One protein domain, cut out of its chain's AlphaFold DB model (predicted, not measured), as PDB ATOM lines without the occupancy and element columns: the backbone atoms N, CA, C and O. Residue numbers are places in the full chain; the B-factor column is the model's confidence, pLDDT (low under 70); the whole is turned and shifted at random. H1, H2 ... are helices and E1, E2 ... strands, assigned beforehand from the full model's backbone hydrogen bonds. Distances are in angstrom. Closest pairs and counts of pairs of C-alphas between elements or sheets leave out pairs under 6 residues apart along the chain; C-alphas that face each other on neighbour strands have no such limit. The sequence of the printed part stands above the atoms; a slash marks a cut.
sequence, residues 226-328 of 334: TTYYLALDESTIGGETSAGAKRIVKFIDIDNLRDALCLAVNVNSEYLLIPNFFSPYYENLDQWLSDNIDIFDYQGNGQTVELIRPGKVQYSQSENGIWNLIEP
ATOM      1  N   THR A 226      33.297  44.566  31.426       90.50
ATOM      2  CA  THR A 226      34.299  43.503  31.552       90.50
ATOM      3  C   THR A 226      34.673  43.005  30.158       90.50
ATOM      4  O   THR A 226      33.863  42.349  29.496       90.50
ATOM      5  N   THR A 227      35.896  43.320  29.734       93.81
ATOM      6  CA  THR A 227      36.444  42.966  28.424       93.81
ATOM      7  C   THR A 227      37.618  42.004  28.583       93.81
ATOM      8  O   THR A 227      38.517  42.248  29.386       93.81
ATOM      9  N   TYR A 228      37.614  40.933  27.793       95.12
ATOM     10  CA  TYR A 228      38.678  39.935  27.693       95.12
ATOM     11  C   TYR A 228      39.381  40.050  26.345       95.12
ATOM     12  O   TYR A 228      38.745  40.368  25.336       95.12
ATOM     13  N   TYR A 229      40.677  39.760  26.324       95.12
ATOM     14  CA  TYR A 229      41.516  39.849  25.135       95.12
ATOM     15  C   TYR A 229      41.765  38.448  24.612       95.12
ATOM     16  O   TYR A 229      42.348  37.620  25.302       95.12
ATOM     17  N   LEU A 230      41.293  38.167  23.401       95.44
ATOM     18  CA  LEU A 230      41.232  36.803  22.899       95.44
ATOM     19  C   LEU A 230      42.116  36.612  21.664       95.44
ATOM     20  O   LEU A 230      42.074  37.403  20.716       95.44
ATOM     21  N   ALA A 231      42.873  35.517  21.657       93.38
ATOM     22  CA  ALA A 231      43.536  34.983  20.470       93.38
ATOM     23  C   ALA A 231      42.830  33.709  19.999       93.38
ATOM     24  O   ALA A 231      42.209  32.996  20.786       93.38
ATOM     25  N   LEU A 232      42.915  33.423  18.702       91.00
ATOM     26  CA  LEU A 232      42.384  32.184  18.146       91.00
ATOM     27  C   LEU A 232      43.217  31.004  18.658       91.00
ATOM     28  O   LEU A 232      44.443  31.027  18.570       91.00
ATOM     29  N   ASP A 233      42.555  29.981  19.186       88.44
ATOM     30  CA  ASP A 233      43.234  28.800  19.707       88.44
ATOM     31  C   ASP A 233      43.753  27.917  18.561       88.44
ATOM     32  O   ASP A 233      43.050  27.703  17.568       88.44
ATOM     33  N   GLU A 234      44.960  27.362  18.705       80.56
ATOM     34  CA  GLU A 234      45.599  26.527  17.675       80.56
ATOM     35  C   GLU A 234      44.832  25.226  17.395       80.56
ATOM     36  O   GLU A 234      44.934  24.668  16.301       80.56
ATOM     37  N   SER A 235      44.044  24.737  18.361       73.19
ATOM     38  CA  SER A 235      43.193  23.555  18.180       73.19
ATOM     39  C   SER A 235      41.901  23.856  17.425       73.19
ATOM     40  O   SER A 235      41.134  22.932  17.140       73.19
ATOM     41  N   THR A 236      41.659  25.121  17.060       73.31
ATOM     42  CA  THR A 236      40.558  25.497  16.179       73.31
ATOM     43  C   THR A 236      40.659  24.712  14.872       73.31
ATOM     44  O   THR A 236      41.535  24.946  14.038       73.31
ATOM     45  N   ILE A 237      39.735  23.773  14.672       61.38
ATOM     46  CA  ILE A 237      39.758  22.857  13.529       61.38
ATOM     47  C   ILE A 237      39.317  23.629  12.284       61.38
ATOM     48  O   ILE A 237      38.128  23.840  12.070       61.38
ATOM     49  N   GLY A 238      40.273  24.086  11.476       50.84
ATOM     50  CA  GLY A 238      39.999  24.730  10.193       50.84
ATOM     51  C   GLY A 238      39.288  23.795   9.209       50.84
ATOM     52  O   GLY A 238      39.667  22.631   9.069       50.84
ATOM     53  N   GLY A 239      38.296  24.329   8.495       45.94
ATOM     54  CA  GLY A 239      37.739  23.723   7.287       45.94
ATOM     55  C   GLY A 239      36.260  23.349   7.356       45.94
ATOM     56  O   GLY A 239      35.734  22.940   8.391       45.94
ATOM     57  N   GLU A 240      35.608  23.420   6.196       45.22
ATOM     58  CA  GLU A 240      34.490  22.538   5.890       45.22
ATOM     59  C   GLU A 240      35.031  21.113   5.956       45.22
ATOM     60  O   GLU A 240      35.825  20.676   5.118       45.22
ATOM     61  N   THR A 241      34.639  20.359   6.979       46.22
ATOM     62  CA  THR A 241      34.804  18.912   6.865       46.22
ATOM     63  C   THR A 241      34.041  18.471   5.617       46.22
ATOM     64  O   THR A 241      32.961  18.988   5.332       46.22
ATOM     65  N   SER A 242      34.544  17.477   4.887       45.38
ATOM     66  CA  SER A 242      33.889  16.907   3.696       45.38
ATOM     67  C   SER A 242      32.466  16.364   3.957       45.38
ATOM     68  O   SER A 242      31.824  15.842   3.052       45.38
ATOM     69  N   ALA A 243      31.994  16.454   5.204       47.41
ATOM     70  CA  ALA A 243      30.676  16.093   5.698       47.41
ATOM     71  C   ALA A 243      29.766  17.309   5.996       47.41
ATOM     72  O   ALA A 243      28.695  17.121   6.566       47.41
ATOM     73  N   GLY A 244      30.179  18.543   5.676       51.50
ATOM     74  CA  GLY A 244      29.407  19.756   5.981       51.50
ATOM     75  C   GLY A 244      29.332  20.088   7.476       51.50
ATOM     76  O   GLY A 244      28.477  20.868   7.892       51.50
ATOM     77  N   ALA A 245      30.190  19.488   8.313       52.59
ATOM     78  CA  ALA A 245      30.200  19.791   9.738       52.59
ATOM     79  C   ALA A 245      30.858  21.153   9.984       52.59
ATOM     80  O   ALA A 245      31.979  21.412   9.539       52.59
ATOM     81  N   LYS A 246      30.121  21.983  10.722       64.19
ATOM     82  CA  LYS A 246      30.474  23.311  11.227       64.19
ATOM     83  C   LYS A 246      31.822  23.276  11.961       64.19
ATOM     84  O   LYS A 246      31.990  22.483  12.889       64.19
ATOM     85  N   ARG A 247      32.765  24.136  11.559       74.56
ATOM     86  CA  ARG A 247      34.042  24.346  12.262       74.56
ATOM     87  C   ARG A 247      33.779  24.739  13.719       74.56
ATOM     88  O   ARG A 247      32.912  25.561  14.004       74.56
ATOM     89  N   ILE A 248      34.528  24.132  14.639       78.81
ATOM     90  CA  ILE A 248      34.512  24.496  16.059       78.81
ATOM     91  C   ILE A 248      35.578  25.568  16.254       78.81
ATOM     92  O   ILE A 248      36.766  25.287  16.086       78.81
ATOM     93  N   VAL A 249      35.146  26.783  16.591       88.12
ATOM     94  CA  VAL A 249      36.032  27.928  16.819       88.12
ATOM     95  C   VAL A 249      36.253  28.106  18.314       88.12
ATOM     96  O   VAL A 249      35.294  28.280  19.074       88.12
ATOM     97  N   LYS A 250      37.523  28.048  18.719       91.75
ATOM     98  CA  LYS A 250      37.966  28.236  20.096       91.75
ATOM     99  C   LYS A 250      38.891  29.441  20.181       91.75
ATOM    100  O   LYS A 250      39.657  29.720  19.260       91.75
ATOM    101  N   PHE A 251      38.845  30.126  21.309       94.25
ATOM    102  CA  PHE A 251      39.752  31.215  21.629       94.25
ATOM    103  C   PHE A 251      40.379  30.990  22.996       94.25
ATOM    104  O   PHE A 251      39.785  30.344  23.858       94.25
ATOM    105  N   ILE A 252      41.560  31.560  23.183       94.50
ATOM    106  CA  ILE A 252      42.281  31.603  24.450       94.50
ATOM    107  C   ILE A 252      42.301  33.036  24.975       94.50
ATOM    108  O   ILE A 252      42.499  33.978  24.204       94.50
ATOM    109  N   ASP A 253      42.094  33.186  26.279       94.31
ATOM    110  CA  ASP A 253      42.319  34.443  26.990       94.31
ATOM    111  C   ASP A 253      43.821  34.737  27.075       94.31
ATOM    112  O   ASP A 253      44.616  33.849  27.400       94.31
ATOM    113  N   ILE A 254      44.216  35.964  26.743       93.00
ATOM    114  CA  ILE A 254      45.614  36.391  26.704       93.00
ATOM    115  C   ILE A 254      45.801  37.739  27.399       93.00
ATOM    116  O   ILE A 254      44.985  38.644  27.285       93.00
ATOM    117  N   ASP A 255      46.937  37.919  28.070       89.19
ATOM    118  CA  ASP A 255      47.203  39.158  28.817       89.19
ATOM    119  C   ASP A 255      47.638  40.329  27.914       89.19
ATOM    120  O   ASP A 255      47.548  41.499  28.294       89.19
ATOM    121  N   ASN A 256      48.154  40.038  26.714       87.62
ATOM    122  CA  ASN A 256      48.719  41.053  25.829       87.62
ATOM    123  C   ASN A 256      47.691  41.567  24.814       87.62
ATOM    124  O   ASN A 256      47.439  40.940  23.788       87.62
ATOM    125  N   LEU A 257      47.204  42.789  25.035       86.25
ATOM    126  CA  LEU A 257      46.290  43.490  24.127       86.25
ATOM    127  C   LEU A 257      46.809  43.590  22.681       86.25
ATOM    128  O   LEU A 257      46.004  43.626  21.753       86.25
ATOM    129  N   ARG A 258      48.134  43.637  22.469       87.12
ATOM    130  CA  ARG A 258      48.715  43.718  21.116       87.12
ATOM    131  C   ARG A 258      48.554  42.432  20.314       87.12
ATOM    132  O   ARG A 258      48.447  42.512  19.093       87.12
ATOM    133  N   ASP A 259      48.552  41.291  20.997       88.12
ATOM    134  CA  ASP A 259      48.511  39.969  20.367       88.12
ATOM    135  C   ASP A 259      47.064  39.468  20.216       88.12
ATOM    136  O   ASP A 259      46.805  38.484  19.525       88.12
ATOM    137  N   ALA A 260      46.107  40.159  20.841       93.12
ATOM    138  CA  ALA A 260      44.698  39.820  20.781       93.12
ATOM    139  C   ALA A 260      44.090  40.201  19.434       93.12
ATOM    140  O   ALA A 260      44.210  41.338  18.969       93.12
ATOM    141  N   LEU A 261      43.390  39.240  18.839       92.50
ATOM    142  CA  LEU A 261      42.680  39.394  17.570       92.50
ATOM    143  C   LEU A 261      41.238  39.841  17.804       92.50
ATOM    144  O   LEU A 261      40.688  40.616  17.020       92.50
ATOM    145  N   CYS A 262      40.654  39.395  18.916       95.06
ATOM    146  CA  CYS A 262      39.285  39.690  19.305       95.06
ATOM    147  C   CYS A 262      39.201  40.242  20.724       95.06
ATOM    148  O   CYS A 262      40.099  40.062  21.549       95.06
ATOM    149  N   LEU A 263      38.059  40.853  21.012       95.81
ATOM    150  CA  LEU A 263      37.621  41.223  22.348       95.81
ATOM    151  C   LEU A 263      36.336  40.465  22.657       95.81
ATOM    152  O   LEU A 263      35.440  40.431  21.811       95.81
ATOM    153  N   ALA A 264      36.226  39.898  23.855       96.44
ATOM    154  CA  ALA A 264      34.948  39.429  24.383       96.44
ATOM    155  C   ALA A 264      34.460  40.388  25.466       96.44
ATOM    156  O   ALA A 264      35.159  40.622  26.448       96.44
ATOM    157  N   VAL A 265      33.264  40.937  25.286       96.19
ATOM    158  CA  VAL A 265      32.698  41.986  26.141       96.19
ATOM    159  C   VAL A 265      31.431  41.453  26.790       96.19
ATOM    160  O   VAL A 265      30.555  40.939  26.096       96.19
ATOM    161  N   ASN A 266      31.334  41.560  28.115       94.88
ATOM    162  CA  ASN A 266      30.128  41.180  28.847       94.88
ATOM    163  C   ASN A 266      29.113  42.326  28.836       94.88
ATOM    164  O   ASN A 266      29.357  43.360  29.456       94.88
ATOM    165  N   VAL A 267      27.972  42.125  28.177       92.81
ATOM    166  CA  VAL A 267      26.847  43.067  28.171       92.81
ATOM    167  C   VAL A 267      25.573  42.296  28.487       92.81
ATOM    168  O   VAL A 267      25.237  41.327  27.811       92.81
ATOM    169  N   ASN A 268      24.855  42.708  29.535       90.56
ATOM    170  CA  ASN A 268      23.613  42.064  29.981       90.56
ATOM    171  C   ASN A 268      23.734  40.539  30.197       90.56
ATOM    172  O   ASN A 268      22.793  39.795  29.934       90.56
ATOM    173  N   SER A 269      24.868  40.074  30.735       89.00
ATOM    174  CA  SER A 269      25.181  38.650  30.968       89.00
ATOM    175  C   SER A 269      25.431  37.819  29.703       89.00
ATOM    176  O   SER A 269      25.525  36.594  29.791       89.00
ATOM    177  N   GLU A 270      25.575  38.455  28.540       91.88
ATOM    178  CA  GLU A 270      26.041  37.811  27.314       91.88
ATOM    179  C   GLU A 270      27.471  38.246  26.991       91.88
ATOM    180  O   GLU A 270      27.819  39.417  27.132       91.88
ATOM    181  N   TYR A 271      28.298  37.307  26.525       95.19
ATOM    182  CA  TYR A 271      29.635  37.616  26.027       95.19
ATOM    183  C   TYR A 271      29.608  37.742  24.508       95.19
ATOM    184  O   TYR A 271      29.438  36.754  23.784       95.19
ATOM    185  N   LEU A 272      29.778  38.975  24.044       95.75
ATOM    186  CA  LEU A 272      29.791  39.325  22.632       95.75
ATOM    187  C   LEU A 272      31.233  39.489  22.157       95.75
ATOM    188  O   LEU A 272      32.044  40.145  22.808       95.75
ATOM    189  N   LEU A 273      31.541  38.863  21.027       96.12
ATOM    190  CA  LEU A 273      32.860  38.818  20.419       96.12
ATOM    191  C   LEU A 273      32.940  39.814  19.263       96.12
ATOM    192  O   LEU A 273      32.116  39.782  18.347       96.12
ATOM    193  N   ILE A 274      33.963  40.658  19.285       95.44
ATOM    194  CA  ILE A 274      34.224  41.674  18.262       95.44
ATOM    195  C   ILE A 274      35.703  41.675  17.863       95.44
ATOM    196  O   ILE A 274      36.548  41.263  18.663       95.44
ATOM    197  N   PRO A 275      36.054  42.173  16.666       94.75
ATOM    198  CA  PRO A 275      37.446  42.415  16.304       94.75
ATOM    199  C   PRO A 275      38.148  43.372  17.282       94.75
ATOM    200  O   PRO A 275      37.553  44.335  17.771       94.75
ATOM    201  N   ASN A 276      39.433  43.149  17.551       93.50
ATOM    202  CA  ASN A 276      40.208  44.012  18.439       93.50
ATOM    203  C   ASN A 276      40.708  45.274  17.721       93.50
ATOM    204  O   ASN A 276      41.836  45.327  17.232       93.50
ATOM    205  N   PHE A 277      39.890  46.325  17.726       91.44
ATOM    206  CA  PHE A 277      40.275  47.629  17.177       91.44
ATOM    207  C   PHE A 277      41.274  48.413  18.048       91.44
ATOM    208  O   PHE A 277      41.750  49.460  17.615       91.44
ATOM    209  N   PHE A 278      41.629  47.923  19.245       90.31
ATOM    210  CA  PHE A 278      42.731  48.483  20.038       90.31
ATOM    211  C   PHE A 278      44.105  47.989  19.574       90.31
ATOM    212  O   PHE A 278      45.127  48.555  19.970       90.31
ATOM    213  N   SER A 279      44.154  46.920  18.771       88.81
ATOM    214  CA  SER A 279      45.417  46.371  18.292       88.81
ATOM    215  C   SER A 279      46.113  47.357  17.347       88.81
ATOM    216  O   SER A 279      45.484  47.857  16.410       88.81
ATOM    217  N   PRO A 280      47.431  47.588  17.494       87.88
ATOM    218  CA  PRO A 280      48.191  48.376  16.522       87.88
ATOM    219  C   PRO A 280      48.251  47.709  15.137       87.88
ATOM    220  O   PRO A 280      48.672  48.341  14.176       87.88
ATOM    221  N   TYR A 281      47.850  46.437  15.030       87.25
ATOM    222  CA  TYR A 281      47.806  45.681  13.780       87.25
ATOM    223  C   TYR A 281      46.395  45.586  13.189       87.25
ATOM    224  O   TYR A 281      46.196  44.832  12.239       87.25
ATOM    225  N   TYR A 282      45.427  46.340  13.719       86.12
ATOM    226  CA  TYR A 282      44.034  46.306  13.270       86.12
ATOM    227  C   TYR A 282      43.861  46.600  11.773       86.12
ATOM    228  O   TYR A 282      43.010  46.018  11.115       86.12
ATOM    229  N   GLU A 283      44.725  47.433  11.198       83.06
ATOM    230  CA  GLU A 283      44.716  47.717   9.756       83.06
ATOM    231  C   GLU A 283      45.063  46.495   8.897       83.06
ATOM    232  O   GLU A 283      44.623  46.395   7.760       83.06
ATOM    233  N   ASN A 284      45.838  45.555   9.444       84.69
ATOM    234  CA  ASN A 284      46.293  44.354   8.742       84.69
ATOM    235  C   ASN A 284      45.392  43.143   9.016       84.69
ATOM    236  O   ASN A 284      45.723  42.020   8.633       84.69
ATOM    237  N   LEU A 285      44.273  43.352   9.714       83.25
ATOM    238  CA  LEU A 285      43.384  42.282  10.149       83.25
ATOM    239  C   LEU A 285      42.496  41.766   8.999       83.25
ATOM    240  O   LEU A 285      41.916  40.698   9.138       83.25
ATOM    241  N   ASP A 286      42.467  42.440   7.844       85.19
ATOM    242  CA  ASP A 286      41.659  42.082   6.665       85.19
ATOM    243  C   ASP A 286      41.785  40.625   6.230       85.19
ATOM    244  O   ASP A 286      40.776  39.953   6.011       85.19
ATOM    245  N   GLN A 287      43.016  40.116   6.126       86.31
ATOM    246  CA  GLN A 287      43.240  38.724   5.738       86.31
ATOM    247  C   GLN A 287      42.624  37.778   6.771       86.31
ATOM    248  O   GLN A 287      41.913  36.844   6.418       86.31
ATOM    249  N   TRP A 288      42.832  38.061   8.057       88.00
ATOM    250  CA  TRP A 288      42.288  37.237   9.127       88.00
ATOM    251  C   TRP A 288      40.758  37.322   9.203       88.00
ATOM    252  O   TRP A 288      40.106  36.298   9.387       88.00
ATOM    253  N   LEU A 289      40.168  38.506   9.020       88.69
ATOM    254  CA  LEU A 289      38.715  38.688   8.963       88.69
ATOM    255  C   LEU A 289      38.108  37.953   7.755       88.69
ATOM    256  O   LEU A 289      37.010  37.409   7.859       88.69
ATOM    257  N   SER A 290      38.818  37.909   6.626       85.31
ATOM    258  CA  SER A 290      38.409  37.178   5.417       85.31
ATOM    259  C   SER A 290      38.498  35.660   5.600       85.31
ATOM    260  O   SER A 290      37.630  34.925   5.137       85.31
ATOM    261  N   ASP A 291      39.511  35.182   6.322       84.31
ATOM    262  CA  ASP A 291      39.687  33.755   6.622       84.31
ATOM    263  C   ASP A 291      38.708  33.248   7.699       84.31
ATOM    264  O   ASP A 291      38.569  32.040   7.898       84.31
ATOM    265  N   ASN A 292      38.037  34.159   8.412       85.94
ATOM    266  CA  ASN A 292      37.161  33.848   9.542       85.94
ATOM    267  C   ASN A 292      35.805  34.581   9.465       85.94
ATOM    268  O   ASN A 292      35.272  35.048  10.476       85.94
ATOM    269  N   ILE A 293      35.232  34.662   8.258       85.75
ATOM    270  CA  ILE A 293      33.916  35.277   7.981       85.75
ATOM    271  C   ILE A 293      32.747  34.640   8.747       85.75
ATOM    272  O   ILE A 293      31.659  35.205   8.815       85.75
ATOM    273  N   ASP A 294      32.943  33.451   9.314       83.69
ATOM    274  CA  ASP A 294      31.944  32.740  10.100       83.69
ATOM    275  C   ASP A 294      31.811  33.284  11.535       83.69
ATOM    276  O   ASP A 294      30.799  33.027  12.190       83.69
ATOM    277  N   ILE A 295      32.780  34.063  12.030       89.69
ATOM    278  CA  ILE A 295      32.826  34.511  13.432       89.69
ATOM    279  C   ILE A 295      31.921  35.727  13.696       89.69
ATOM    280  O   ILE A 295      31.208  35.750  14.700       89.69
ATOM    281  N   PHE A 296      31.936  36.729  12.820       89.69
ATOM    282  CA  PHE A 296      31.152  37.971  12.914       89.69
ATOM    283  C   PHE A 296      30.741  38.434  11.507       89.69
ATOM    284  O   PHE A 296      31.386  38.079  10.524       89.69
ATOM    285  N   ASP A 297      29.684  39.241  11.408       91.56
ATOM    286  CA  ASP A 297      29.257  39.878  10.150       91.56
ATOM    287  C   ASP A 297      29.699  41.337  10.165       91.56
ATOM    288  O   ASP A 297      29.502  42.048  11.158       91.56
ATOM    289  N   TYR A 298      30.345  41.765   9.088       92.25
ATOM    290  CA  TYR A 298      30.979  43.070   8.972       92.25
ATOM    291  C   TYR A 298      31.006  43.534   7.515       92.25
ATOM    292  O   TYR A 298      30.876  42.742   6.583       92.25
ATOM    293  N   GLN A 299      31.213  44.832   7.325       92.19
ATOM    294  CA  GLN A 299      31.474  45.445   6.027       92.19
ATOM    295  C   GLN A 299      32.682  46.385   6.103       92.19
ATOM    296  O   GLN A 299      33.080  46.806   7.185       92.19
ATOM    297  N   GLY A 300      33.263  46.722   4.951       88.12
ATOM    298  CA  GLY A 300      34.462  47.563   4.867       88.12
ATOM    299  C   GLY A 300      35.773  46.777   4.966       88.12
ATOM    300  O   GLY A 300      35.775  45.549   4.899       88.12
ATOM    301  N   ASN A 301      36.894  47.496   5.064       82.31
ATOM    302  CA  ASN A 301      38.245  46.937   5.147       82.31
ATOM    303  C   ASN A 301      39.174  47.825   5.994       82.31
ATOM    304  O   ASN A 301      38.930  49.015   6.188       82.31
ATOM    305  N   GLY A 302      40.235  47.238   6.534       75.81
ATOM    306  CA  GLY A 302      41.240  47.866   7.379       75.81
ATOM    307  C   GLY A 302      40.627  48.710   8.497       75.81
ATOM    308  O   GLY A 302      39.929  48.221   9.384       75.81
ATOM    309  N   GLN A 303      40.875  50.021   8.451       76.31
ATOM    310  CA  GLN A 303      40.341  50.964   9.439       76.31
ATOM    311  C   GLN A 303      38.832  51.222   9.315       76.31
ATOM    312  O   GLN A 303      38.231  51.733  10.260       76.31
ATOM    313  N   THR A 304      38.211  50.898   8.180       85.81
ATOM    314  CA  THR A 304      36.797  51.189   7.904       85.81
ATOM    315  C   THR A 304      35.892  49.984   8.148       85.81
ATOM    316  O   THR A 304      34.794  49.927   7.597       85.81
ATOM    317  N   VAL A 305      36.354  48.993   8.919       90.81
ATOM    318  CA  VAL A 305      35.529  47.843   9.298       90.81
ATOM    319  C   VAL A 305      34.379  48.319  10.183       90.81
ATOM    320  O   VAL A 305      34.588  48.803  11.301       90.81
ATOM    321  N   GLU A 306      33.168  48.138   9.673       94.25
ATOM    322  CA  GLU A 306      31.907  48.351  10.368       94.25
ATOM    323  C   GLU A 306      31.305  46.996  10.734       94.25
ATOM    324  O   GLU A 306      31.064  46.143   9.880       94.25
ATOM    325  N   LEU A 307      31.061  46.789  12.024       94.69
ATOM    326  CA  LEU A 307      30.425  45.590  12.539       94.69
ATOM    327  C   LEU A 307      28.921  45.651  12.264       94.69
ATOM    328  O   LEU A 307      28.254  46.616  12.639       94.69
ATOM    329  N   ILE A 308      28.396  44.597  11.645       94.06
ATOM    330  CA  ILE A 308      26.963  44.389  11.413       94.06
ATOM    331  C   ILE A 308      26.396  43.495  12.513       94.06
ATOM    332  O   ILE A 308      25.314  43.762  13.034       94.06
ATOM    333  N   ARG A 309      27.125  42.438  12.896       93.38
ATOM    334  CA  ARG A 309      26.720  41.540  13.980       93.38
ATOM    335  C   ARG A 309      27.937  40.946  14.702       93.38
ATOM    336  O   ARG A 309      28.778  40.336  14.039       93.38
ATOM    337  N   PRO A 310      28.025  41.075  16.039       94.88
ATOM    338  CA  PRO A 310      29.070  40.425  16.824       94.88
ATOM    339  C   PRO A 310      28.893  38.904  16.833       94.88
ATOM    340  O   PRO A 310      27.781  38.391  16.679       94.88
ATOM    341  N   GLY A 311      29.988  38.188  17.079       93.44
ATOM    342  CA  GLY A 311      29.928  36.774  17.436       93.44
ATOM    343  C   GLY A 311      29.440  36.596  18.875       93.44
ATOM    344  O   GLY A 311      29.508  37.523  19.683       93.44
ATOM    345  N   LYS A 312      28.981  35.393  19.230       93.62
ATOM    346  CA  LYS A 312      28.610  35.055  20.615       93.62
ATOM    347  C   LYS A 312      29.508  33.956  21.152       93.62
ATOM    348  O   LYS A 312      29.607  32.895  20.534       93.62
ATOM    349  N   VAL A 313      30.130  34.183  22.306       94.31
ATOM    350  CA  VAL A 313      31.063  33.227  22.922       94.31
ATOM    351  C   VAL A 313      30.617  32.785  24.312       94.31
ATOM    352  O   VAL A 313      29.866  33.478  24.996       94.31
ATOM    353  N   GLN A 314      31.090  31.615  24.741       94.44
ATOM    354  CA  GLN A 314      30.936  31.111  26.104       94.44
ATOM    355  C   GLN A 314      32.293  30.790  26.703       94.44
ATOM    356  O   GLN A 314      33.087  30.082  26.082       94.44
ATOM    357  N   TYR A 315      32.515  31.224  27.938       92.31
ATOM    358  CA  TYR A 315      33.654  30.761  28.714       92.31
ATOM    359  C   TYR A 315      33.474  29.290  29.110       92.31
ATOM    360  O   TYR A 315      32.460  28.908  29.704       92.31
ATOM    361  N   SER A 316      34.458  28.459  28.780       87.50
ATOM    362  CA  SER A 316      34.489  27.042  29.125       87.50
ATOM    363  C   SER A 316      34.923  26.870  30.577       87.50
ATOM    364  O   SER A 316      36.090  27.028  30.916       87.50
ATOM    365  N   GLN A 317      33.998  26.496  31.463       79.62
ATOM    366  CA  GLN A 317      34.342  26.243  32.871       79.62
ATOM    367  C   GLN A 317      35.223  24.997  33.059       79.62
ATOM    368  O   GLN A 317      35.916  24.880  34.065       79.62
ATOM    369  N   SER A 318      35.189  24.055  32.113       76.69
ATOM    370  CA  SER A 318      35.993  22.829  32.158       76.69
ATOM    371  C   SER A 318      37.412  23.011  31.620       76.69
ATOM    372  O   SER A 318      38.285  22.205  31.930       76.69
ATOM    373  N   GLU A 319      37.642  24.040  30.803       74.88
ATOM    374  CA  GLU A 319      38.923  24.325  30.155       74.88
ATOM    375  C   GLU A 319      39.309  25.772  30.496       74.88
ATOM    376  O   GLU A 319      38.888  26.708  29.820       74.88
ATOM    377  N   ASN A 320      40.066  25.960  31.586       81.62
ATOM    378  CA  ASN A 320      40.469  27.288  32.063       81.62
ATOM    379  C   ASN A 320      41.078  28.130  30.931       81.62
ATOM    380  O   ASN A 320      42.038  27.702  30.293       81.62
ATOM    381  N   GLY A 321      40.542  29.334  30.728       85.50
ATOM    382  CA  GLY A 321      41.013  30.282  29.721       85.50
ATOM    383  C   GLY A 321      40.476  30.046  28.309       85.50
ATOM    384  O   GLY A 321      40.823  30.818  27.421       85.50
ATOM    385  N   ILE A 322      39.637  29.027  28.080       91.56
ATOM    386  CA  ILE A 322      39.084  28.729  26.753       91.56
ATOM    387  C   ILE A 322      37.693  29.334  26.580       91.56
ATOM    388  O   ILE A 322      36.798  29.151  27.405       91.56
ATOM    389  N   TRP A 323      37.490  29.982  25.439       94.38
ATOM    390  CA  TRP A 323      36.214  30.521  24.989       94.38
ATOM    391  C   TRP A 323      35.756  29.794  23.729       94.38
ATOM    392  O   TRP A 323      36.520  29.637  22.782       94.38
ATOM    393  N   ASN A 324      34.497  29.369  23.691       91.94
ATOM    394  CA  ASN A 324      33.917  28.691  22.533       91.94
ATOM    395  C   ASN A 324      32.942  29.619  21.811       91.94
ATOM    396  O   ASN A 324      32.088  30.224  22.459       91.94
ATOM    397  N   LEU A 325      33.016  29.685  20.481       91.12
ATOM    398  CA  LEU A 325      31.985  30.338  19.672       91.12
ATOM    399  C   LEU A 325      30.693  29.506  19.710       91.12
ATOM    400  O   LEU A 325      30.684  28.345  19.305       91.12
ATOM    401  N   ILE A 326      29.600  30.095  20.197       87.94
ATOM    402  CA  ILE A 326      28.291  29.430  20.320       87.94
ATOM    403  C   ILE A 326      27.475  29.617  19.036       87.94
ATOM    404  O   ILE A 326      26.847  28.681  18.534       87.94
ATOM    405  N   GLU A 327      27.504  30.828  18.480       75.19
ATOM    406  CA  GLU A 327      26.708  31.211  17.319       75.19
ATOM    407  C   GLU A 327      27.602  31.896  16.274       75.19
ATOM    408  O   GLU A 327      28.050  33.017  16.510       75.19
ATOM    409  N   PRO A 328      27.896  31.239  15.136       64.88
ATOM    410  CA  PRO A 328      28.478  31.909  13.988       64.88
ATOM    411  C   PRO A 328      27.405  32.662  13.219       64.88
ATOM    412  O   PRO A 328      26.236  32.261  13.197       64.88
TER     413      PRO A 328
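This is residues 226 to 328 of the 334 residues of an uncharacterized protein of Synechococcus sp. PCC 7003 (UniProt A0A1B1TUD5). A closed barrel of six antiparallel strands, E1, E2, E8, E7, E4 and E3 round the ring, forms the body. Beyond one end of the barrel sit the short helix H1 and the small hairpin of E5 and E6, and the long loop between E1 and E2 sticks out with residues 240 to 245. The printed part has 103 residues, with one named helix and eight named strands in the order E1 E2 E3 E4 H1 E5 E6 E7 E8. The class is mostly strand, with 46 residues, under half of those printed, in named elements. The whole is compact, with a radius of gyration of the C-alphas of 13.2 A, and spans 34 by 33 by 25 A.

In the barrel, E1, residues 227 to 232, and E2, residues 250 to 253, form an antiparallel hairpin, with N 231 and O 252 3.0 A apart, within hydrogen-bond range. On the other side of E1 is E3, residues 262 to 267, with N 228 and O 264 at 2.8 A. The pairing of E1 is staggered: residues 227 to 230 pair with E3, residues 230 to 232 with E2. E3 forms a hairpin with E4, residues 270 to 275, with N 263 and O 274 at 2.8 A. E7, residues 311 to 315, is the next neighbour of E4, with N 273 and O 311 at 2.8 A. E7 and E8, residues 322 to 327, form a hairpin, with N 326 and O 312 at 2.8 A. E2 and E8 are antiparallel neighbours in the closed ring, with N 251 and O 323 2.8 A apart, within hydrogen-bond range. E5, residues 297 to 299, and E6, residues 306 to 309, form a separate antiparallel hairpin, with N 306 and O 299 at 2.8 A. E6 runs on into E7 at 65 degrees across one residue. The closest C-alphas of E4 and E6, those of Ile 274 and Leu 307, are 7.9 A apart. H1, residues 286 to 291, is not on the barrel and is apart from E6; in it every O i to N i+4 pair is within hydrogen-bond range.

E1 begins at C-alpha 227 (36.444, 42.966, 28.424) and is 16.0 A long. E3, E4, E8 and E7 measure 15.6 A, 16.5 A, 15.8 A and 13.3 A. H1 begins at C-alpha 286 (41.659, 42.082, 6.665). E8 ends at C-alpha 327 (26.708, 31.211, 17.319).

The C-alphas farthest apart, those of Thr 226 and Ser 242, are 38.5 A apart. The printed part has no cut. The link from E1 to E2, residues 233 to 249, is long. Mean pLDDT of the printed part is 85.0; residues 237 to 246 and residue 328 are under 70.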